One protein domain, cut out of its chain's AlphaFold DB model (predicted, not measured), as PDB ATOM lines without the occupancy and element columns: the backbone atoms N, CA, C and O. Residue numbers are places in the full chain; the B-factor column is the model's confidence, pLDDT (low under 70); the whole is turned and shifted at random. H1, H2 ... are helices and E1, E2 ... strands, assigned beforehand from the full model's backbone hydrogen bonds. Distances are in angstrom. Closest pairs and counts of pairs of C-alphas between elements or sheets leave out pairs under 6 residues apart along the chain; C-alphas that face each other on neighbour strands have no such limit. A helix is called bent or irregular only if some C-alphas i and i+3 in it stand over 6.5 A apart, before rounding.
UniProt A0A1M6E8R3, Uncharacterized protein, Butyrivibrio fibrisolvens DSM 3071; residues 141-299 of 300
ATOM      1  N   LYS A 141      -1.312  51.085-171.146       89.12
ATOM      2  CA  LYS A 141      -0.068  50.821-170.401       89.12
ATOM      3  C   LYS A 141       1.074  51.754-170.807       89.12
ATOM      4  O   LYS A 141       1.819  52.231-169.955       89.12
ATOM      5  N   ARG A 142       1.201  52.041-172.104       89.06
ATOM      6  CA  ARG A 142       2.200  52.995-172.601       89.06
ATOM      7  C   ARG A 142       1.897  54.413-172.111       89.06
ATOM      8  O   ARG A 142       2.806  55.067-171.616       89.06
ATOM      9  N   ILE A 143       0.635  54.837-172.185       91.00
ATOM     10  CA  ILE A 143       0.159  56.143-171.712       91.00
ATOM     11  C   ILE A 143       0.362  56.278-170.201       91.00
ATOM     12  O   ILE A 143       0.844  57.302-169.749       91.00
ATOM     13  N   GLN A 144       0.081  55.243-169.409       93.62
ATOM     14  CA  GLN A 144       0.355  55.241-167.968       93.62
ATOM     15  C   GLN A 144       1.845  55.467-167.666       93.62
ATOM     16  O   GLN A 144       2.180  56.204-166.740       93.62
ATOM     17  N   GLN A 145       2.756  54.862-168.443       93.44
ATOM     18  CA  GLN A 145       4.187  55.126-168.281       93.44
ATOM     19  C   GLN A 145       4.568  56.553-168.712       93.44
ATOM     20  O   GLN A 145       5.322  57.210-168.003       93.44
ATOM     21  N   GLU A 146       4.045  57.033-169.836       92.38
ATOM     22  CA  GLU A 146       4.281  58.395-170.333       92.38
ATOM     23  C   GLU A 146       3.767  59.464-169.353       92.38
ATOM     24  O   GLU A 146       4.456  60.442-169.065       92.38
ATOM     25  N   LEU A 147       2.594  59.231-168.761       92.88
ATOM     26  CA  LEU A 147       2.036  60.037-167.680       92.88
ATOM     27  C   LEU A 147       2.942  60.014-166.454       92.88
ATOM     28  O   LEU A 147       3.208  61.066-165.884       92.88
ATOM     29  N   PHE A 148       3.443  58.842-166.051       93.19
ATOM     30  CA  PHE A 148       4.400  58.762-164.952       93.19
ATOM     31  C   PHE A 148       5.644  59.614-165.232       93.19
ATOM     32  O   PHE A 148       6.066  60.379-164.369       93.19
ATOM     33  N   GLU A 149       6.233  59.492-166.422       90.25
ATOM     34  CA  GLU A 149       7.430  60.243-166.815       90.25
ATOM     35  C   GLU A 149       7.154  61.750-166.797       90.25
ATOM     36  O   GLU A 149       7.843  62.502-166.114       90.25
ATOM     37  N   THR A 150       6.070  62.186-167.432       90.12
ATOM     38  CA  THR A 150       5.760  63.616-167.538       90.12
ATOM     39  C   THR A 150       5.364  64.231-166.193       90.12
ATOM     40  O   THR A 150       5.733  65.362-165.881       90.12
ATOM     41  N   LEU A 151       4.625  63.493-165.360       89.19
ATOM     42  CA  LEU A 151       4.177  63.967-164.049       89.19
ATOM     43  C   LEU A 151       5.246  63.806-162.957       89.19
ATOM     44  O   LEU A 151       5.075  64.343-161.869       89.19
ATOM     45  N   THR A 152       6.348  63.092-163.194       83.94
ATOM     46  CA  THR A 152       7.479  63.077-162.244       83.94
ATOM     47  C   THR A 152       8.402  64.278-162.389       83.94
ATOM     48  O   THR A 152       9.107  64.616-161.444       83.94
ATOM     49  N   ASP A 153       8.346  64.993-163.510       74.06
ATOM     50  CA  ASP A 153       9.192  66.168-163.738       74.06
ATOM     51  C   ASP A 153       8.676  67.446-163.051       74.06
ATOM     52  O   ASP A 153       9.379  68.461-162.984       74.06
ATOM     53  N   SER A 154       7.469  67.414-162.480       65.56
ATOM     54  CA  SER A 154       6.839  68.589-161.880       65.56
ATOM     55  C   SER A 154       7.277  68.814-160.423       65.56
ATOM     56  O   SER A 154       6.927  68.055-159.522       65.56
ATOM     57  N   GLN A 155       8.014  69.903-160.163       63.00
ATOM     58  CA  GLN A 155       8.409  70.324-158.800       63.00
ATOM     59  C   GLN A 155       7.252  70.942-157.991       63.00
ATOM     60  O   GLN A 155       7.355  71.087-156.772       63.00
ATOM     61  N   ASP A 156       6.165  71.318-158.665       70.69
ATOM     62  CA  ASP A 156       4.918  71.804-158.077       70.69
ATOM     63  C   ASP A 156       3.729  71.160-158.809       70.69
ATOM     64  O   ASP A 156       3.871  70.767-159.962       70.69
ATOM     65  N   GLY A 157       2.561  71.003-158.188       88.62
ATOM     66  CA  GLY A 157       1.430  70.305-158.817       88.62
ATOM     67  C   GLY A 157       1.326  68.830-158.421       88.62
ATOM     68  O   GLY A 157       0.852  68.543-157.329       88.62
ATOM     69  N   LEU A 158       1.663  67.879-159.292       92.94
ATOM     70  CA  LEU A 158       1.488  66.442-159.031       92.94
ATOM     71  C   LEU A 158       2.809  65.717-159.273       92.94
ATOM     72  O   LEU A 158       3.380  65.904-160.334       92.94
ATOM     73  N   TYR A 159       3.261  64.902-158.317       95.44
ATOM     74  CA  TYR A 159       4.444  64.051-158.456       95.44
ATOM     75  C   TYR A 159       4.049  62.583-158.281       95.44
ATOM     76  O   TYR A 159       3.696  62.162-157.174       95.44
ATOM     77  N   VAL A 160       4.088  61.800-159.359       95.56
ATOM     78  CA  VAL A 160       3.718  60.375-159.339       95.56
ATOM     79  C   VAL A 160       4.897  59.542-158.844       95.56
ATOM     80  O   VAL A 160       5.936  59.499-159.479       95.56
ATOM     81  N   TYR A 161       4.766  58.839-157.721       95.38
ATOM     82  CA  TYR A 161       5.882  58.065-157.157       95.38
ATOM     83  C   TYR A 161       5.755  56.556-157.395       95.38
ATOM     84  O   TYR A 161       6.727  55.813-157.223       95.38
ATOM     85  N   ASP A 162       4.587  56.079-157.823       95.25
ATOM     86  CA  ASP A 162       4.366  54.662-158.085       95.25
ATOM     87  C   ASP A 162       3.392  54.409-159.242       95.25
ATOM     88  O   ASP A 162       2.505  55.209-159.526       95.25
ATOM     89  N   LEU A 163       3.586  53.261-159.892       93.38
ATOM     90  CA  LEU A 163       2.831  52.763-161.043       93.38
ATOM     91  C   LEU A 163       2.456  51.299-160.793       93.38
ATOM     92  O   LEU A 163       3.230  50.590-160.147       93.38
ATOM     93  N   GLU A 164       1.325  50.835-161.325       90.56
ATOM     94  CA  GLU A 164       0.755  49.496-161.099       90.56
ATOM     95  C   GLU A 164       0.515  49.245-159.605       90.56
ATOM     96  O   GLU A 164       1.110  48.349-158.975       90.56
ATOM     97  N   PHE A 165      -0.309  50.099-158.995       92.38
ATOM     98  CA  PHE A 165      -0.697  49.911-157.607       92.38
ATOM     99  C   PHE A 165      -1.490  48.605-157.435       92.38
ATOM    100  O   PHE A 165      -2.294  48.191-158.264       92.38
ATOM    101  N   LYS A 166      -1.177  47.896-156.348       89.38
ATOM    102  CA  LYS A 166      -1.835  46.644-155.974       89.38
ATOM    103  C   LYS A 166      -1.685  46.417-154.480       89.38
ATOM    104  O   LYS A 166      -0.555  46.287-153.994       89.38
ATOM    105  N   GLN A 167      -2.801  46.324-153.769       88.81
ATOM    106  CA  GLN A 167      -2.852  45.910-152.375       88.81
ATOM    107  C   GLN A 167      -2.794  44.377-152.305       88.81
ATOM    108  O   GLN A 167      -3.504  43.671-153.024       88.81
ATOM    109  N   ARG A 168      -1.922  43.820-151.454       84.00
ATOM    110  CA  ARG A 168      -1.743  42.358-151.366       84.00
ATOM    111  C   ARG A 168      -2.572  41.714-150.270       84.00
ATOM    112  O   ARG A 168      -3.072  40.607-150.456       84.00
ATOM    113  N   LYS A 169      -2.676  42.370-149.112       77.50
ATOM    114  CA  LYS A 169      -3.266  41.765-147.902       77.50
ATOM    115  C   LYS A 169      -4.777  41.928-147.776       77.50
ATOM    116  O   LYS A 169      -5.382  41.230-146.970       77.50
ATOM    117  N   CYS A 170      -5.388  42.782-148.585       76.69
ATOM    118  CA  CYS A 170      -6.827  42.775-148.797       76.69
ATOM    119  C   CYS A 170      -7.111  43.075-150.265       76.69
ATOM    120  O   CYS A 170      -6.324  43.738-150.941       76.69
ATOM    121  N   LYS A 171      -8.217  42.527-150.760       76.81
ATOM    122  CA  LYS A 171      -8.687  42.805-152.109       76.81
ATOM    123  C   LYS A 171      -9.661  43.962-152.016       76.81
ATOM    124  O   LYS A 171     -10.760  43.780-151.505       76.81
ATOM    125  N   PHE A 172      -9.229  45.115-152.493       83.06
ATOM    126  CA  PHE A 172     -10.146  46.161-152.904       83.06
ATOM    127  C   PHE A 172     -10.390  46.010-154.405       83.06
ATOM    128  O   PHE A 172      -9.499  45.589-155.149       83.06
ATOM    129  N   GLU A 173     -11.622  46.257-154.830       86.50
ATOM    130  CA  GLU A 173     -11.969  46.311-156.247       86.50
ATOM    131  C   GLU A 173     -11.639  47.699-156.799       86.50
ATOM    132  O   GLU A 173     -11.672  48.678-156.057       86.50
ATOM    133  N   ASN A 174     -11.321  47.765-158.096       87.75
ATOM    134  CA  ASN A 174     -11.033  49.013-158.814       87.75
ATOM    135  C   ASN A 174      -9.970  49.879-158.119       87.75
ATOM    136  O   ASN A 174     -10.151  51.068-157.861       87.75
ATOM    137  N   GLU A 175      -8.861  49.229-157.773       90.62
ATOM    138  CA  GLU A 175      -7.657  49.897-157.287       90.62
ATOM    139  C   GLU A 175      -7.125  50.879-158.340       90.62
ATOM    140  O   GLU A 175      -7.256  50.591-159.530       90.62
ATOM    141  N   PRO A 176      -6.513  52.003-157.924       94.69
ATOM    142  CA  PRO A 176      -5.935  52.957-158.864       94.69
ATOM    143  C   PRO A 176      -4.777  52.332-159.646       94.69
ATOM    144  O   PRO A 176      -4.075  51.448-159.148       94.69
ATOM    145  N   ASP A 177      -4.488  52.885-160.815       95.25
ATOM    146  CA  ASP A 177      -3.285  52.562-161.578       95.25
ATOM    147  C   ASP A 177      -2.004  53.107-160.927       95.25
ATOM    148  O   ASP A 177      -0.958  52.445-160.931       95.25
ATOM    149  N   MET A 178      -2.064  54.324-160.379       96.12
ATOM    150  CA  MET A 178      -0.902  55.090-159.915       96.12
ATOM    151  C   MET A 178      -1.144  55.769-158.563       96.12
ATOM    152  O   MET A 178      -2.276  56.081-158.183       96.12
ATOM    153  N   LEU A 179      -0.047  56.047-157.854       96.88
ATOM    154  CA  LEU A 179      -0.045  56.870-156.643       96.88
ATOM    155  C   LEU A 179       0.878  58.074-156.810       96.88
ATOM    156  O   LEU A 179       1.993  57.964-157.330       96.88
ATOM    157  N   ALA A 180       0.419  59.218-156.317       97.06
ATOM    158  CA  ALA A 180       1.143  60.476-156.389       97.06
ATOM    159  C   ALA A 180       1.029  61.293-155.101       97.06
ATOM    160  O   ALA A 180       0.213  61.010-154.224       97.06
ATOM    161  N   VAL A 181       1.837  62.345-155.016       97.25
ATOM    162  CA  VAL A 181       1.717  63.399-154.009       97.25
ATOM    163  C   VAL A 181       1.412  64.713-154.713       97.25
ATOM    164  O   VAL A 181       2.087  65.080-155.677       97.25
ATOM    165  N   ARG A 182       0.397  65.433-154.230       95.50
ATOM    166  CA  ARG A 182       0.134  66.805-154.668       95.50
ATOM    167  C   ARG A 182       1.067  67.770-153.944       95.50
ATOM    168  O   ARG A 182       1.142  67.732-152.719       95.50
ATOM    169  N   TYR A 183       1.692  68.671-154.690       94.38
ATOM    170  CA  TYR A 183       2.484  69.790-154.197       94.38
ATOM    171  C   TYR A 183       1.798  71.121-154.526       94.38
ATOM    172  O   TYR A 183       1.107  71.241-155.539       94.38
ATOM    173  N   SER A 184       1.954  72.098-153.635       92.25
ATOM    174  CA  SER A 184       1.588  73.500-153.864       92.25
ATOM    175  C   SER A 184       2.688  74.391-153.301       92.25
ATOM    176  O   SER A 184       3.019  74.276-152.116       92.25
ATOM    177  N   GLY A 185       3.310  75.226-154.137       90.31
ATOM    178  CA  GLY A 185       4.492  75.999-153.748       90.31
ATOM    179  C   GLY A 185       5.660  75.112-153.301       90.31
ATOM    180  O   GLY A 185       6.427  75.501-152.422       90.31
ATOM    181  N   GLY A 186       5.756  73.890-153.840       89.81
ATOM    182  CA  GLY A 186       6.754  72.892-153.440       89.81
ATOM    183  C   GLY A 186       6.489  72.213-152.090       89.81
ATOM    184  O   GLY A 186       7.315  71.420-151.642       89.81
ATOM    185  N   ILE A 187       5.346  72.480-151.443       92.81
ATOM    186  CA  ILE A 187       4.950  71.867-150.168       92.81
ATOM    187  C   ILE A 187       3.961  70.721-150.432       92.81
ATOM    188  O   ILE A 187       2.941  70.963-151.085       92.81
ATOM    189  N   PRO A 188       4.196  69.507-149.903       95.31
ATOM    190  CA  PRO A 188       3.296  68.367-150.070       95.31
ATOM    191  C   PRO A 188       1.952  68.597-149.363       95.31
ATOM    192  O   PRO A 188       1.897  69.139-148.261       95.31
ATOM    193  N   GLN A 189       0.855  68.196-150.006       95.12
ATOM    194  CA  GLN A 189      -0.515  68.533-149.597       95.12
ATOM    195  C   GLN A 189      -1.415  67.320-149.355       95.12
ATOM    196  O   GLN A 189      -2.245  67.342-148.442       95.12
ATOM    197  N   ALA A 190      -1.312  66.310-150.218       97.00
ATOM    198  CA  ALA A 190      -2.212  65.162-150.244       97.00
ATOM    199  C   ALA A 190      -1.580  63.985-150.991       97.00
ATOM    200  O   ALA A 190      -0.756  64.191-151.885       97.00
ATOM    201  N   ILE A 191      -2.017  62.771-150.662       97.94
ATOM    202  CA  ILE A 191      -1.805  61.589-151.508       97.94
ATOM    203  C   ILE A 191      -2.927  61.541-152.536       97.94
ATOM    204  O   ILE A 191      -4.094  61.717-152.187       97.94
ATOM    205  N   VAL A 192      -2.576  61.285-153.791       97.81
ATOM    206  CA  VAL A 192      -3.519  61.231-154.906       97.81
ATOM    207  C   VAL A 192      -3.544  59.821-155.482       97.81
ATOM    208  O   VAL A 192      -2.504  59.276-155.854       97.81
ATOM    209  N   PHE A 193      -4.740  59.248-155.542       97.94
ATOM    210  CA  PHE A 193      -5.056  57.971-156.170       97.94
ATOM    211  C   PHE A 193      -5.457  58.266-157.611       97.94
ATOM    212  O   PHE A 193      -6.379  59.049-157.832       97.94
ATOM    213  N   ILE A 194      -4.733  57.709-158.579       97.62
ATOM    214  CA  ILE A 194      -4.895  58.065-159.988       97.62
ATOM    215  C   ILE A 194      -5.329  56.838-160.781       97.62
ATOM    216  O   ILE A 194      -4.635  55.824-160.774       97.62
ATOM    217  N   GLU A 195      -6.430  56.974-161.508       97.06
ATOM    218  CA  GLU A 195      -6.890  56.027-162.523       97.06
ATOM    219  C   GLU A 195      -6.710  56.630-163.917       97.06
ATOM    220  O   GLU A 195      -6.996  57.814-164.119       97.06
ATOM    221  N   VAL A 196      -6.279  55.827-164.889       95.44
ATOM    222  CA  VAL A 196      -6.154  56.237-166.291       95.44
ATOM    223  C   VAL A 196      -7.140  55.457-167.143       95.44
ATOM    224  O   VAL A 196      -7.134  54.233-167.145       95.44
ATOM    225  N   LYS A 197      -7.946  56.162-167.941       93.81
ATOM    226  CA  LYS A 197      -8.797  55.545-168.962       93.81
ATOM    227  C   LYS A 197      -8.381  56.031-170.343       93.81
ATOM    228  O   LYS A 197      -8.289  57.233-170.594       93.81
ATOM    229  N   SER A 198      -8.145  55.087-171.254       91.88
ATOM    230  CA  SER A 198      -7.737  55.404-172.631       91.88
ATOM    231  C   SER A 198      -8.762  55.068-173.701       91.88
ATOM    232  O   SER A 198      -8.532  55.371-174.867       91.88
ATOM    233  N   THR A 199      -9.868  54.411-173.356       91.88
ATOM    234  CA  THR A 199     -10.902  54.069-174.337       91.88
ATOM    235  C   THR A 199     -12.289  54.356-173.800       91.88
ATOM    236  O   THR A 199     -12.535  54.188-172.606       91.88
ATOM    237  N   TRP A 200     -13.206  54.699-174.704       93.94
ATOM    238  CA  TRP A 200     -14.639  54.802-174.429       93.94
ATOM    239  C   TRP A 200     -15.148  53.613-173.608       93.94
ATOM    240  O   TRP A 200     -15.684  53.771-172.518       93.94
ATOM    241  N   LYS A 201     -14.870  52.393-174.085       91.88
ATOM    242  CA  LYS A 201     -15.300  51.150-173.436       91.88
ATOM    243  C   LYS A 201     -14.767  50.991-172.008       91.88
ATOM    244  O   LYS A 201     -15.442  50.410-171.169       91.88
ATOM    245  N   ALA A 202     -13.564  51.485-171.721       90.88
ATOM    246  CA  ALA A 202     -13.004  51.424-170.372       90.88
ATOM    247  C   ALA A 202     -13.718  52.372-169.387       90.88
ATOM    248  O   ALA A 202     -13.529  52.245-168.180       90.88
ATOM    249  N   CYS A 203     -14.530  53.307-169.885       92.88
ATOM    250  CA  CYS A 203     -15.328  54.212-169.064       92.88
ATOM    251  C   CYS A 203     -16.734  53.667-168.770       92.88
ATOM    252  O   CYS A 203     -17.337  54.089-167.786       92.88
ATOM    253  N   GLU A 204     -17.237  52.724-169.571       92.81
ATOM    254  CA  GLU A 204     -18.583  52.159-169.435       92.81
ATOM    255  C   GLU A 204     -18.739  51.340-168.139       92.81
ATOM    256  O   GLU A 204     -17.923  50.477-167.805       92.81
ATOM    257  N   ASP A 205     -19.827  51.596-167.407       75.25
ATOM    258  CA  ASP A 205     -20.078  51.094-166.048       75.25
ATOM    259  C   ASP A 205     -20.567  49.635-165.977       75.25
ATOM    260  O   ASP A 205     -21.556  49.315-165.316       75.25
ATOM    261  N   GLU A 206     -19.847  48.711-166.615       76.06
ATOM    262  CA  GLU A 206     -20.067  47.276-166.408       76.06
ATOM    263  C   GLU A 206     -19.390  46.802-165.108       76.06
ATOM    264  O   GLU A 206     -20.009  46.712-164.048       76.06
ATOM    265  N   THR A 207     -18.092  46.494-165.174       75.19
ATOM    266  CA  THR A 207     -17.329  45.898-164.059       75.19
ATOM    267  C   THR A 207     -16.205  46.792-163.540       75.19
ATOM    268  O   THR A 207     -15.817  46.657-162.386       75.19
ATOM    269  N   SER A 208     -15.696  47.699-164.376       80.31
ATOM    270  CA  SER A 208     -14.515  48.541-164.108       80.31
ATOM    271  C   SER A 208     -14.594  49.904-164.819       80.31
ATOM    272  O   SER A 208     -13.576  50.482-165.201       80.31
ATOM    273  N   GLY A 209     -15.819  50.404-165.009       89.94
ATOM    274  CA  GLY A 209     -16.086  51.722-165.587       89.94
ATOM    275  C   GLY A 209     -15.674  52.882-164.683       89.94
ATOM    276  O   GLY A 209     -15.159  52.693-163.574       89.94
ATOM    277  N   LEU A 210     -15.905  54.104-165.155       92.62
ATOM    278  CA  LEU A 210     -15.432  55.318-164.493       92.62
ATOM    279  C   LEU A 210     -16.022  55.464-163.085       92.62
ATOM    280  O   LEU A 210     -15.275  55.700-162.132       92.62
ATOM    281  N   THR A 211     -17.334  55.265-162.910       93.50
ATOM    282  CA  THR A 211     -17.955  55.417-161.583       93.50
ATOM    283  C   THR A 211     -17.546  54.294-160.635       93.50
ATOM    284  O   THR A 211     -17.364  54.532-159.442       93.50
ATOM    285  N   LYS A 212     -17.285  53.090-161.160       95.19
ATOM    286  CA  LYS A 212     -16.779  51.952-160.377       95.19
ATOM    287  C   LYS A 212     -15.379  52.192-159.813       95.19
ATOM    288  O   LYS A 212     -15.126  51.801-158.673       95.19
ATOM    289  N   HIS A 213     -14.491  52.849-160.563       95.12
ATOM    290  CA  HIS A 213     -13.185  53.263-160.037       95.12
ATOM    291  C   HIS A 213     -13.295  54.382-159.007       95.12
ATOM    292  O   HIS A 213     -12.604  54.329-157.993       95.12
ATOM    293  N   LEU A 214     -14.196  55.349-159.204       95.81
ATOM    294  CA  LEU A 214     -14.460  56.366-158.182       95.81
ATOM    295  C   LEU A 214     -14.940  55.731-156.869       95.81
ATOM    296  O   LEU A 214     -14.391  56.027-155.811       95.81
ATOM    297  N   ASP A 215     -15.910  54.819-156.943       95.69
ATOM    298  CA  ASP A 215     -16.430  54.098-155.779       95.69
ATOM    299  C   ASP A 215     -15.348  53.241-155.103       95.69
ATOM    300  O   ASP A 215     -15.236  53.240-153.878       95.69
ATOM    301  N   GLY A 216     -14.543  52.516-155.888       95.19
ATOM    302  CA  GLY A 216     -13.480  51.648-155.379       95.19
ATOM    303  C   GLY A 216     -12.368  52.422-154.672       95.19
ATOM    304  O   GLY A 216     -11.973  52.065-153.558       95.19
ATOM    305  N   MET A 217     -11.906  53.522-155.269       96.50
ATOM    306  CA  MET A 217     -10.901  54.396-154.664       96.50
ATOM    307  C   MET A 217     -11.432  55.113-153.416       96.50
ATOM    308  O   MET A 217     -10.726  55.169-152.409       96.50
ATOM    309  N   ASP A 218     -12.669  55.618-153.429       96.56
ATOM    310  CA  ASP A 218     -13.280  56.251-152.252       96.56
ATOM    311  C   ASP A 218     -13.470  55.245-151.108       96.56
ATOM    312  O   ASP A 218     -13.123  55.532-149.960       96.56
ATOM    313  N   HIS A 219     -13.939  54.036-151.425       95.38
ATOM    314  CA  HIS A 219     -14.051  52.952-150.456       95.38
ATOM    315  C   HIS A 219     -12.688  52.592-149.855       95.38
ATOM    316  O   HIS A 219     -12.568  52.463-148.637       95.38
ATOM    317  N   TYR A 220     -11.636  52.512-150.677       95.12
ATOM    318  CA  TYR A 220     -10.272  52.331-150.186       95.12
ATOM    319  C   TYR A 220      -9.863  53.465-149.232       95.12
ATOM    320  O   TYR A 220      -9.350  53.201-148.146       95.12
ATOM    321  N   ILE A 221     -10.095  54.724-149.613       95.38
ATOM    322  CA  ILE A 221      -9.731  55.904-148.813       95.38
ATOM    323  C   ILE A 221     -10.481  55.948-147.474       95.38
ATOM    324  O   ILE A 221      -9.948  56.477-146.503       95.38
ATOM    325  N   LYS A 222     -11.697  55.407-147.393       94.25
ATOM    326  CA  LYS A 222     -12.494  55.419-146.157       94.25
ATOM    327  C   LYS A 222     -12.228  54.221-145.253       94.25
ATOM    328  O   LYS A 222     -12.164  54.385-144.039       94.25
ATOM    329  N   GLU A 223     -12.054  53.040-145.837       93.06
ATOM    330  CA  GLU A 223     -12.106  51.774-145.096       93.06
ATOM    331  C   GLU A 223     -10.748  51.062-144.994       93.06
ATOM    332  O   GLU A 223     -10.596  50.111-144.224       93.06
ATOM    333  N   SER A 224      -9.735  51.475-145.766       92.19
ATOM    334  CA  SER A 224      -8.443  50.784-145.767       92.19
ATOM    335  C   SER A 224      -7.661  51.020-144.472       92.19
ATOM    336  O   SER A 224      -7.307  52.158-144.157       92.19
ATOM    337  N   PRO A 225      -7.227  49.957-143.765       91.94
ATOM    338  CA  PRO A 225      -6.339  50.093-142.612       91.94
ATOM    339  C   PRO A 225      -4.889  50.418-143.018       91.94
ATOM    340  O   PRO A 225      -3.994  50.409-142.175       91.94
ATOM    341  N   PHE A 226      -4.622  50.639-144.311       92.69
ATOM    342  CA  PHE A 226      -3.281  50.823-144.861       92.69
ATOM    343  C   PHE A 226      -2.986  52.263-145.301       92.69
ATOM    344  O   PHE A 226      -1.951  52.495-145.924       92.69
ATOM    345  N   LEU A 227      -3.846  53.237-144.994       93.56
ATOM    346  CA  LEU A 227      -3.625  54.637-145.385       93.56
ATOM    347  C   LEU A 227      -2.341  55.227-144.809       93.56
ATOM    348  O   LEU A 227      -1.612  55.909-145.525       93.56
ATOM    349  N   ASP A 228      -2.013  54.914-143.556       94.56
ATOM    350  CA  ASP A 228      -0.751  55.366-142.967       94.56
ATOM    351  C   ASP A 228       0.458  54.706-143.647       94.56
ATOM    352  O   ASP A 228       1.482  55.357-143.847       94.56
ATOM    353  N   ASN A 229       0.315  53.470-144.147       94.31
ATOM    354  CA  ASN A 229       1.352  52.869-144.988       94.31
ATOM    355  C   ASN A 229       1.516  53.635-146.307       94.31
ATOM    356  O   ASN A 229       2.638  53.739-146.780       94.31
ATOM    357  N   ARG A 230       0.446  54.185-146.904       95.62
ATOM    358  CA  ARG A 230       0.551  54.991-148.140       95.62
ATOM    359  C   ARG A 230       1.331  56.287-147.905       95.62
ATOM    360  O   ARG A 230       2.134  56.671-148.750       95.62
ATOM    361  N   LYS A 231       1.142  56.927-146.745       97.25
ATOM    362  CA  LYS A 231       1.928  58.105-146.327       97.25
ATOM    363  C   LYS A 231       3.396  57.759-146.144       97.25
ATOM    364  O   LYS A 231       4.258  58.444-146.688       97.25
ATOM    365  N   GLN A 232       3.665  56.659-145.445       97.00
ATOM    366  CA  GLN A 232       5.028  56.179-145.251       97.00
ATOM    367  C   GLN A 232       5.691  55.783-146.580       97.00
ATOM    368  O   GLN A 232       6.844  56.122-146.818       97.00
ATOM    369  N   GLU A 233       4.960  55.134-147.485       96.25
ATOM    370  CA  GLU A 233       5.447  54.797-148.825       96.25
ATOM    371  C   GLU A 233       5.817  56.026-149.641       96.25
ATOM    372  O   GLU A 233       6.866  56.018-150.275       96.25
ATOM    373  N   ALA A 234       4.982  57.069-149.633       97.31
ATOM    374  CA  ALA A 234       5.288  58.305-150.340       97.31
ATOM    375  C   ALA A 234       6.618  58.897-149.848       97.31
ATOM    376  O   ALA A 234       7.476  59.236-150.659       97.31
ATOM    377  N   HIS A 235       6.830  58.949-148.530       97.69
ATOM    378  CA  HIS A 235       8.104  59.376-147.950       97.69
ATOM    379  C   HIS A 235       9.269  58.480-148.401       97.69
ATOM    380  O   HIS A 235      10.270  58.965-148.936       97.69
ATOM    381  N   ASP A 236       9.147  57.170-148.195       97.69
ATOM    382  CA  ASP A 236      10.251  56.223-148.356       97.69
ATOM    383  C   ASP A 236      10.641  56.032-149.827       97.69
ATOM    384  O   ASP A 236      11.825  55.994-150.157       97.69
ATOM    385  N   ILE A 237       9.658  55.952-150.728       97.56
ATOM    386  CA  ILE A 237       9.887  55.780-152.166       97.56
ATOM    387  C   ILE A 237      10.495  57.047-152.769       97.56
ATOM    388  O   ILE A 237      11.469  56.954-153.515       97.56
ATOM    389  N   ILE A 238       9.974  58.231-152.426       96.75
ATOM    390  CA  ILE A 238      10.524  59.497-152.931       96.75
ATOM    391  C   ILE A 238      11.945  59.714-152.392       96.75
ATOM    392  O   ILE A 238      12.833  60.123-153.144       96.75
ATOM    393  N   SER A 239      12.197  59.375-151.123       97.06
ATOM    394  CA  SER A 239      13.551  59.374-150.551       97.06
ATOM    395  C   SER A 239      14.482  58.430-151.309       97.06
ATOM    396  O   SER A 239      15.580  58.825-151.695       97.06
ATOM    397  N   ALA A 240      14.030  57.210-151.602       96.88
ATOM    398  CA  ALA A 240      14.817  56.241-152.354       96.88
ATOM    399  C   ALA A 240      15.125  56.724-153.781       96.88
ATOM    400  O   ALA A 240      16.254  56.571-154.247       96.88
ATOM    401  N   TYR A 241      14.172  57.353-154.475       96.25
ATOM    402  CA  TYR A 241      14.437  57.972-155.778       96.25
ATOM    403  C   TYR A 241      15.452  59.116-155.686       96.25
ATOM    404  O   TYR A 241      16.312  59.233-156.560       96.25
ATOM    405  N   LYS A 242      15.420  59.913-154.612       94.69
ATOM    406  CA  LYS A 242      16.413  60.966-154.345       94.69
ATOM    407  C   LYS A 242      17.810  60.394-154.139       94.69
ATOM    408  O   LYS A 242      18.747  60.861-154.788       94.69
ATOM    409  N   ASP A 243      17.936  59.344-153.335       94.69
ATOM    410  CA  ASP A 243      19.209  58.656-153.094       94.69
ATOM    411  C   ASP A 243      19.762  58.019-154.376       94.69
ATOM    412  O   ASP A 243      20.955  58.111-154.674       94.69
ATOM    413  N   LEU A 244      18.884  57.413-155.180       94.50
ATOM    414  CA  LEU A 244      19.256  56.816-156.459       94.50
ATOM    415  C   LEU A 244      19.435  57.843-157.581       94.50
ATOM    416  O   LEU A 244      19.960  57.467-158.627       94.50
ATOM    417  N   LYS A 245      19.061  59.114-157.391       93.50
ATOM    418  CA  LYS A 245      19.008  60.151-158.438       93.50
ATOM    419  C   LYS A 245      18.180  59.695-159.652       93.50
ATOM    420  O   LYS A 245      18.692  59.654-160.770       93.50
ATOM    421  N   LEU A 246      16.937  59.282-159.409       92.88
ATOM    422  CA  LEU A 246      15.964  58.844-160.418       92.88
ATOM    423  C   LEU A 246      14.701  59.707-160.356       92.88
ATOM    424  O   LEU A 246      14.333  60.150-159.275       92.88
ATOM    425  N   HIS A 247      14.018  59.883-161.491       91.19
ATOM    426  CA  HIS A 247      12.672  60.477-161.572       91.19
ATOM    427  C   HIS A 247      12.543  61.873-160.939       91.19
ATOM    428  O   HIS A 247      11.534  62.159-160.301       91.19
ATOM    429  N   ASN A 248      13.586  62.703-161.060       90.88
ATOM    430  CA  ASN A 248      13.581  64.131-160.707       90.88
ATOM    431  C   ASN A 248      12.807  64.474-159.416       90.88
ATOM    432  O   ASN A 248      11.873  65.276-159.438       90.88
ATOM    433  N   PRO A 249      13.181  63.878-158.269       92.19
ATOM    434  CA  PRO A 249      12.356  63.919-157.076       92.19
ATOM    435  C   PRO A 249      12.194  65.355-156.559       92.19
ATOM    436  O   PRO A 249      13.096  66.190-156.724       92.19
ATOM    437  N   PRO A 250      11.059  65.663-155.909       92.62
ATOM    438  CA  PRO A 250      10.796  66.986-155.372       92.62
ATOM    439  C   PRO A 250      11.848  67.360-154.325       92.62
ATOM    440  O   PRO A 250      12.387  66.514-153.601       92.62
ATOM    441  N   LYS A 251      12.139  68.661-154.216       91.50
ATOM    442  CA  LYS A 251      13.089  69.176-153.212       91.50
ATOM    443  C   LYS A 251      12.709  68.747-151.792       91.50
ATOM    444  O   LYS A 251      13.582  68.296-151.039       91.50
ATOM    445  N   ILE A 252      11.426  68.888-151.460       94.06
ATOM    446  CA  ILE A 252      10.835  68.516-150.174       94.06
ATOM    447  C   ILE A 252      10.224  67.122-150.315       94.06
ATOM    448  O   ILE A 252       9.280  66.927-151.071       94.06
ATOM    449  N   VAL A 253      10.774  66.163-149.573       95.81
ATOM    450  CA  VAL A 253      10.178  64.833-149.397       95.81
ATOM    451  C   VAL A 253       9.017  64.968-148.405       95.81
ATOM    452  O   VAL A 253       9.167  65.697-147.420       95.81
ATOM    453  N   PRO A 254       7.868  64.309-148.627       95.94
ATOM    454  CA  PRO A 254       6.729  64.449-147.738       95.94
ATOM    455  C   PRO A 254       6.988  63.784-146.393       95.94
ATOM    456  O   PRO A 254       7.298  62.600-146.337       95.94
ATOM    457  N   ASP A 255       6.797  64.534-145.313       96.75
ATOM    458  CA  ASP A 255       6.658  63.966-143.974       96.75
ATOM    459  C   ASP A 255       5.305  63.231-143.896       96.75
ATOM    460  O   ASP A 255       4.277  63.861-144.192       96.75
ATOM    461  N   PRO A 256       5.258  61.938-143.520       97.00
ATOM    462  CA  PRO A 256       4.007  61.195-143.401       97.00
ATOM    463  C   PRO A 256       2.932  61.918-142.578       97.00
ATOM    464  O   PRO A 256       1.770  61.933-142.985       97.00
ATOM    465  N   ASP A 257       3.302  62.599-141.489       94.94
ATOM    466  CA  ASP A 257       2.344  63.285-140.606       94.94
ATOM    467  C   ASP A 257       1.762  64.569-141.228       94.94
ATOM    468  O   ASP A 257       0.690  65.053-140.837       94.94
ATOM    469  N   SER A 258       2.440  65.117-142.243       91.69
ATOM    470  CA  SER A 258       1.970  66.279-143.005       91.69
ATOM    471  C   SER A 258       0.892  65.921-144.038       91.69
ATOM    472  O   SER A 258       0.057  66.762-144.383       91.69
ATOM    473  N   LEU A 259       0.842  64.662-144.486       95.38
ATOM    474  CA  LEU A 259      -0.097  64.169-145.499       95.38
ATOM    475  C   LEU A 259      -1.457  63.821-144.878       95.38
ATOM    476  O   LEU A 259      -1.815  62.661-144.684       95.38
ATOM    477  N   LYS A 260      -2.247  64.851-144.565       91.19
ATOM    478  CA  LYS A 260      -3.553  64.701-143.889       91.19
ATOM    479  C   LYS A 260      -4.727  64.423-144.826       91.19
ATOM    480  O   LYS A 260      -5.830  64.163-144.352       91.19
ATOM    481  N   ARG A 261      -4.521  64.532-146.140       95.81
ATOM    482  CA  ARG A 261      -5.586  64.459-147.146       95.81
ATOM    483  C   ARG A 261      -5.313  63.381-148.182       95.81
ATOM    484  O   ARG A 261      -4.165  63.132-148.550       95.81
ATOM    485  N   PHE A 262      -6.408  62.821-148.673       97.56
ATOM    486  CA  PHE A 262      -6.450  61.871-149.770       97.56
ATOM    487  C   PHE A 262      -7.367  62.417-150.862       97.56
ATOM    488  O   PHE A 262      -8.434  62.967-150.577       97.56
ATOM    489  N   GLU A 263      -6.919  62.295-152.100       97.19
ATOM    490  CA  GLU A 263      -7.596  62.776-153.298       97.19
ATOM    491  C   GLU A 263      -7.679  61.657-154.329       97.19
ATOM    492  O   GLU A 263      -6.843  60.752-154.352       97.19
ATOM    493  N   MET A 264      -8.661  61.762-155.213       98.06
ATOM    494  CA  MET A 264      -8.782  60.929-156.401       98.06
ATOM    495  C   MET A 264      -8.551  61.770-157.653       98.06
ATOM    496  O   MET A 264      -8.860  62.965-157.697       98.06
ATOM    497  N   MET A 265      -8.022  61.142-158.692       97.19
ATOM    498  CA  MET A 265      -7.890  61.739-160.008       97.19
ATOM    499  C   MET A 265      -8.199  60.705-161.080       97.19
ATOM    500  O   MET A 265      -7.684  59.592-161.032       97.19
ATOM    501  N   ILE A 266      -9.013  61.094-162.058       97.00
ATOM    502  CA  ILE A 266      -9.217  60.319-163.283       97.00
ATOM    503  C   ILE A 266      -8.521  61.064-164.416       97.00
ATOM    504  O   ILE A 266      -8.805  62.242-164.640       97.00
ATOM    505  N   ILE A 267      -7.614  60.386-165.115       96.38
ATOM    506  CA  ILE A 267      -6.950  60.908-166.308       96.38
ATOM    507  C   ILE A 267      -7.562  60.236-167.531       96.38
ATOM    508  O   ILE A 267      -7.529  59.012-167.661       96.38
ATOM    509  N   LEU A 268      -8.123  61.040-168.424       96.00
ATOM    510  CA  LEU A 268      -8.797  60.593-169.636       96.00
ATOM    511  C   LEU A 268      -7.928  60.886-170.854       96.00
ATOM    512  O   LEU A 268      -7.404  61.989-170.994       96.00
ATOM    513  N   THR A 269      -7.791  59.897-171.735       94.12
ATOM    514  CA  THR A 269      -7.011  59.987-172.979       94.12
ATOM    515  C   THR A 269      -7.763  59.349-174.144       94.12
ATOM    516  O   THR A 269      -8.601  58.468-173.939       94.12
ATOM    517  N   ASN A 270      -7.426  59.738-175.377       92.25
ATOM    518  CA  ASN A 270      -8.050  59.234-176.610       92.25
ATOM    519  C   ASN A 270      -9.591  59.208-176.506       92.25
ATOM    520  O   ASN A 270     -10.184  60.139-175.987       92.25
ATOM    521  N   THR A 271     -10.262  58.126-176.918       94.12
ATOM    522  CA  THR A 271     -11.737  58.063-176.941       94.12
ATOM    523  C   THR A 271     -12.402  58.050-175.559       94.12
ATOM    524  O   THR A 271     -13.628  58.060-175.475       94.12
ATOM    525  N   ALA A 272     -11.634  58.021-174.462       94.75
ATOM    526  CA  ALA A 272     -12.183  58.236-173.125       94.75
ATOM    527  C   ALA A 272     -12.561  59.709-172.876       94.75
ATOM    528  O   ALA A 272     -13.465  59.965-172.082       94.75
ATOM    529  N   THR A 273     -11.906  60.670-173.545       96.25
ATOM    530  CA  THR A 273     -12.299  62.088-173.458       96.25
ATOM    531  C   THR A 273     -13.659  62.304-174.108       96.25
ATOM    532  O   THR A 273     -14.525  62.927-173.502       96.25
ATOM    533  N   ASP A 274     -13.887  61.687-175.272       96.44
ATOM    534  CA  ASP A 274     -15.165  61.758-175.990       96.44
ATOM    535  C   ASP A 274     -16.312  61.193-175.135       96.44
ATOM    536  O   ASP A 274     -17.361  61.822-175.000       96.44
ATOM    537  N   TYR A 275     -16.082  60.047-174.476       95.94
ATOM    538  CA  TYR A 275     -17.046  59.472-173.530       95.94
ATOM    539  C   TYR A 275     -17.409  60.465-172.429       95.94
ATOM    540  O   TYR A 275     -18.587  60.651-172.125       95.94
ATOM    541  N   TYR A 276     -16.401  61.099-171.827       96.25
ATOM    542  CA  TYR A 276     -16.626  62.056-170.755       96.25
ATOM    543  C   TYR A 276     -17.385  63.289-171.234       96.25
ATOM    544  O   TYR A 276     -18.309  63.691-170.542       96.25
ATOM    545  N   HIS A 277     -17.083  63.844-172.409       97.06
ATOM    546  CA  HIS A 277     -17.827  64.992-172.947       97.06
ATOM    547  C   HIS A 277     -19.299  64.664-173.209       97.06
ATOM    548  O   HIS A 277     -20.165  65.480-172.904       97.06
ATOM    549  N   GLU A 278     -19.611  63.459-173.694       97.56
ATOM    550  CA  GLU A 278     -21.004  63.030-173.896       97.56
ATOM    551  C   GLU A 278     -21.760  62.740-172.585       97.56
ATOM    552  O   GLU A 278     -22.990  62.775-172.560       97.56
ATOM    553  N   HIS A 279     -21.044  62.484-171.486       96.38
ATOM    554  CA  HIS A 279     -21.623  62.085-170.196       96.38
ATOM    555  C   HIS A 279     -21.256  63.032-169.039       96.38
ATOM    556  O   HIS A 279     -21.453  62.685-167.870       96.38
ATOM    557  N   GLU A 280     -20.730  64.224-169.335       95.81
ATOM    558  CA  GLU A 280     -20.096  65.107-168.348       95.81
ATOM    559  C   GLU A 280     -21.065  65.480-167.225       95.81
ATOM    560  O   GLU A 280     -20.725  65.363-166.046       95.81
ATOM    561  N   GLU A 281     -22.288  65.882-167.573       96.75
ATOM    562  CA  GLU A 281     -23.293  66.298-166.594       96.75
ATOM    563  C   GLU A 281     -23.594  65.186-165.584       96.75
ATOM    564  O   GLU A 281     -23.615  65.442-164.375       96.75
ATOM    565  N   ILE A 282     -23.752  63.949-166.068       95.81
ATOM    566  CA  ILE A 282     -24.058  62.768-165.251       95.81
ATOM    567  C   ILE A 282     -22.872  62.437-164.342       95.81
ATOM    568  O   ILE A 282     -23.048  62.240-163.138       95.81
ATOM    569  N   ILE A 283     -21.653  62.420-164.886       95.81
ATOM    570  CA  ILE A 283     -20.434  62.093-164.133       95.81
ATOM    571  C   ILE A 283     -20.157  63.157-163.062       95.81
ATOM    572  O   ILE A 283     -19.880  62.833-161.904       95.81
ATOM    573  N   GLN A 284     -20.278  64.438-163.412       96.62
ATOM    574  CA  GLN A 284     -20.086  65.542-162.474       96.62
ATOM    575  C   GLN A 284     -21.182  65.577-161.405       96.62
ATOM    576  O   GLN A 284     -20.900  65.866-160.240       96.62
ATOM    577  N   GLN A 285     -22.430  65.257-161.759       97.38
ATOM    578  CA  GLN A 285     -23.500  65.079-160.781       97.38
ATOM    579  C   GLN A 285     -23.179  63.935-159.813       97.38
ATOM    580  O   GLN A 285     -23.261  64.147-158.603       97.38
ATOM    581  N   TYR A 286     -22.726  62.786-160.318       96.56
ATOM    582  CA  TYR A 286     -22.335  61.637-159.500       96.56
ATOM    583  C   TYR A 286     -21.239  61.994-158.483       96.56
ATOM    584  O   TYR A 286     -21.389  61.744-157.284       96.56
ATOM    585  N   ILE A 287     -20.171  62.665-158.934       97.12
ATOM    586  CA  ILE A 287     -19.073  63.145-158.077       97.12
ATOM    587  C   ILE A 287     -19.594  64.087-156.981       97.12
ATOM    588  O   ILE A 287     -19.223  63.936-155.812       97.12
ATOM    589  N   ARG A 288     -20.474  65.037-157.330       97.56
ATOM    590  CA  ARG A 288     -21.053  65.997-156.374       97.56
ATOM    591  C   ARG A 288     -21.960  65.327-155.344       97.56
ATOM    592  O   ARG A 288     -21.821  65.601-154.154       97.56
ATOM    593  N   GLU A 289     -22.868  64.455-155.777       97.62
ATOM    594  CA  GLU A 289     -23.817  63.758-154.899       97.62
ATOM    595  C   GLU A 289     -23.101  62.860-153.888       97.62
ATOM    596  O   GLU A 289     -23.438  62.853-152.700       97.62
ATOM    597  N   LYS A 290     -22.062  62.153-154.340       97.19
ATOM    598  CA  LYS A 290     -21.228  61.297-153.490       97.19
ATOM    599  C   LYS A 290     -20.193  62.067-152.670       97.19
ATOM    600  O   LYS A 290     -19.597  61.497-151.756       97.19
ATOM    601  N   LYS A 291     -20.016  63.364-152.951       96.94
ATOM    602  CA  LYS A 291     -19.021  64.255-152.331       96.94
ATOM    603  C   LYS A 291     -17.593  63.727-152.486       96.94
ATOM    604  O   LYS A 291     -16.792  63.800-151.553       96.94
ATOM    605  N   TYR A 292     -17.281  63.179-153.654       96.94
ATOM    606  CA  TYR A 292     -15.944  62.683-153.944       96.94
ATOM    607  C   TYR A 292     -14.944  63.833-154.047       96.94
ATOM    608  O   TYR A 292     -15.168  64.813-154.753       96.94
ATOM    609  N   ASN A 293     -13.806  63.688-153.364       95.94
ATOM    610  CA  ASN A 293     -12.660  64.579-153.518       95.94
ATOM    611  C   ASN A 293     -11.876  64.185-154.779       95.94
ATOM    612  O   ASN A 293     -10.802  63.589-154.690       95.94
ATOM    613  N   CYS A 294     -12.478  64.425-155.945       96.56
ATOM    614  CA  CYS A 294     -11.984  63.953-157.233       96.56
ATOM    615  C   CYS A 294     -11.769  65.096-158.225       96.56
ATOM    616  O   CYS A 294     -12.580  66.020-158.306       96.56
ATOM    617  N   LYS A 295     -10.703  64.993-159.026       95.19
ATOM    618  CA  LYS A 295     -10.483  65.819-160.215       95.19
ATOM    619  C   LYS A 295     -10.435  64.947-161.470       95.19
ATOM    620  O   LYS A 295      -9.686  63.977-161.515       95.19
ATOM    621  N   ILE A 296     -11.167  65.342-162.507       95.81
ATOM    622  CA  ILE A 296     -11.018  64.779-163.855       95.81
ATOM    623  C   ILE A 296     -10.028  65.651-164.632       95.81
ATOM    624  O   ILE A 296     -10.061  66.881-164.533       95.81
ATOM    625  N   MET A 297      -9.101  65.013-165.340       94.88
ATOM    626  CA  MET A 297      -8.108  65.660-166.189       94.88
ATOM    627  C   MET A 297      -8.107  64.994-167.558       94.88
ATOM    628  O   MET A 297      -7.994  63.776-167.657       94.88
ATOM    629  N   GLU A 298      -8.186  65.798-168.606       94.62
ATOM    630  CA  GLU A 298      -7.962  65.349-169.977       94.62
ATOM    631  C   GLU A 298      -6.474  65.477-170.305       94.62
ATOM    632  O   GLU A 298      -5.836  66.468-169.937       94.62
ATOM    633  N   TRP A 299      -5.918  64.467-170.967       90.44
ATOM    634  CA  TRP A 299      -4.529  64.450-171.407       90.44
ATOM    635  C   TRP A 299      -4.468  64.184-172.911       90.44
ATOM    636  O   TRP A 299      -4.934  63.142-173.382       90.44
TER     637      TRP A 299
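AT A GLANCE: This is residues 141 to 299 of the 300 residues of an uncharacterized protein of Butyrivibrio fibrisolvens DSM 3071 (UniProt A0A1M6E8R3). A strongly twisted, curled sheet of five strands has helices on both faces, making three layers: H1 covers one face, and H3, H4 and the arm H5a are over the other. H3 runs along the strands and H4 across them, the two making a corner near their ends, while residues 277 to 282 of the bent helix H5, where its arms H5a and H5b meet at 85 degrees, stick out free of the rest. The printed part has 159 residues, with five named helices and five named strands in the order H1 E1 E2 E3 H2 H3 H4 E4 H5 E5, class mixed. The sheet's order is E1 E2 E3 E4 E5, mixed; the whole is compact, with a radius of gyration of the C-alphas of 15.3 A and spans of 44 by 31 by 29 A.

HOW THE PARTS SIT: E1, residues 157 to 163, E2, 178 to 184, and E3, 187 to 197, form a meander, each strand the antiparallel neighbour of the one before, in two hairpins; N 159 and O 181 are 2.9 A apart, N 180 and O 192 3.0 A, within hydrogen-bond range. E4, residues 262 to 268, is parallel to E3, with N 265 and O 193 2.8 A apart, and E5, residues 294 to 298, is parallel to E4, with N 268 and O 297 2.8 A apart. H1, residues 141 to 152, runs along the strands at a height over the sheet of 8.3 A; its closest C-alphas to E1 are those of Thr 152 and Tyr 159, 5.0 A. On the opposite face H3, residues 210 to 223, runs along the strands at a height of 9.1 A; its closest C-alphas to E4 are those of Ile 221 and Phe 262, 6.9 A. H4, residues 227 to 244, lies over E1, and only just over E2 with 3 C-alphas, and runs across the strands, at 86 degrees to E1 on the local plane. H3 and H4 are close but not clearly touching, about perpendicular at 79 degrees, with the C-alphas of Ile 221 and Leu 227 closest at 7.1 A. H5, residues 271 to 290, was assigned as one helix by its hydrogen bonds but is bent, C-alphas 278 and 281 being 8.3 A apart; its arms, H5a to residue 278 and H5b from 281, are about perpendicular at 85 degrees. H5a stands up from the sheet on the same face as H3, and H5b only grazes the sheet with residues 283 to 288. H2, residues 200 to 203, only grazes the sheet and touches H5a, with the C-alphas of Trp 200 and Ala 272 closest at 4.4 A. E3, H2 H3 H4, E4 and E4, H5, E5 are strand-helix-strand units, two parallel neighbour strands with helices between; the second has a right-handed crossover. Every O i to N i+4 pair is within hydrogen-bond range in H1, H3, H4, H5a and H5b; H2 is too short for one.

IN THESE COORDINATES: H1 begins at C-alpha 141, (-0.068, 50.821, -170.401), and E5 ends at C-alpha 298, (-7.962, 65.349, -169.977). E3 is 28.4 A long and bends by 62 degrees at residue 190, H4 is 25.5 A and H3 20.0 A.

THE WHOLE: The C-alphas farthest apart, of Asp 243 and Glu 278, are 45.5 A apart. The printed part has no cut; its long links are E1 to E2 and H4 to E4. Mean pLDDT of the printed part is 92.9, with residues 154 to 155 under 70.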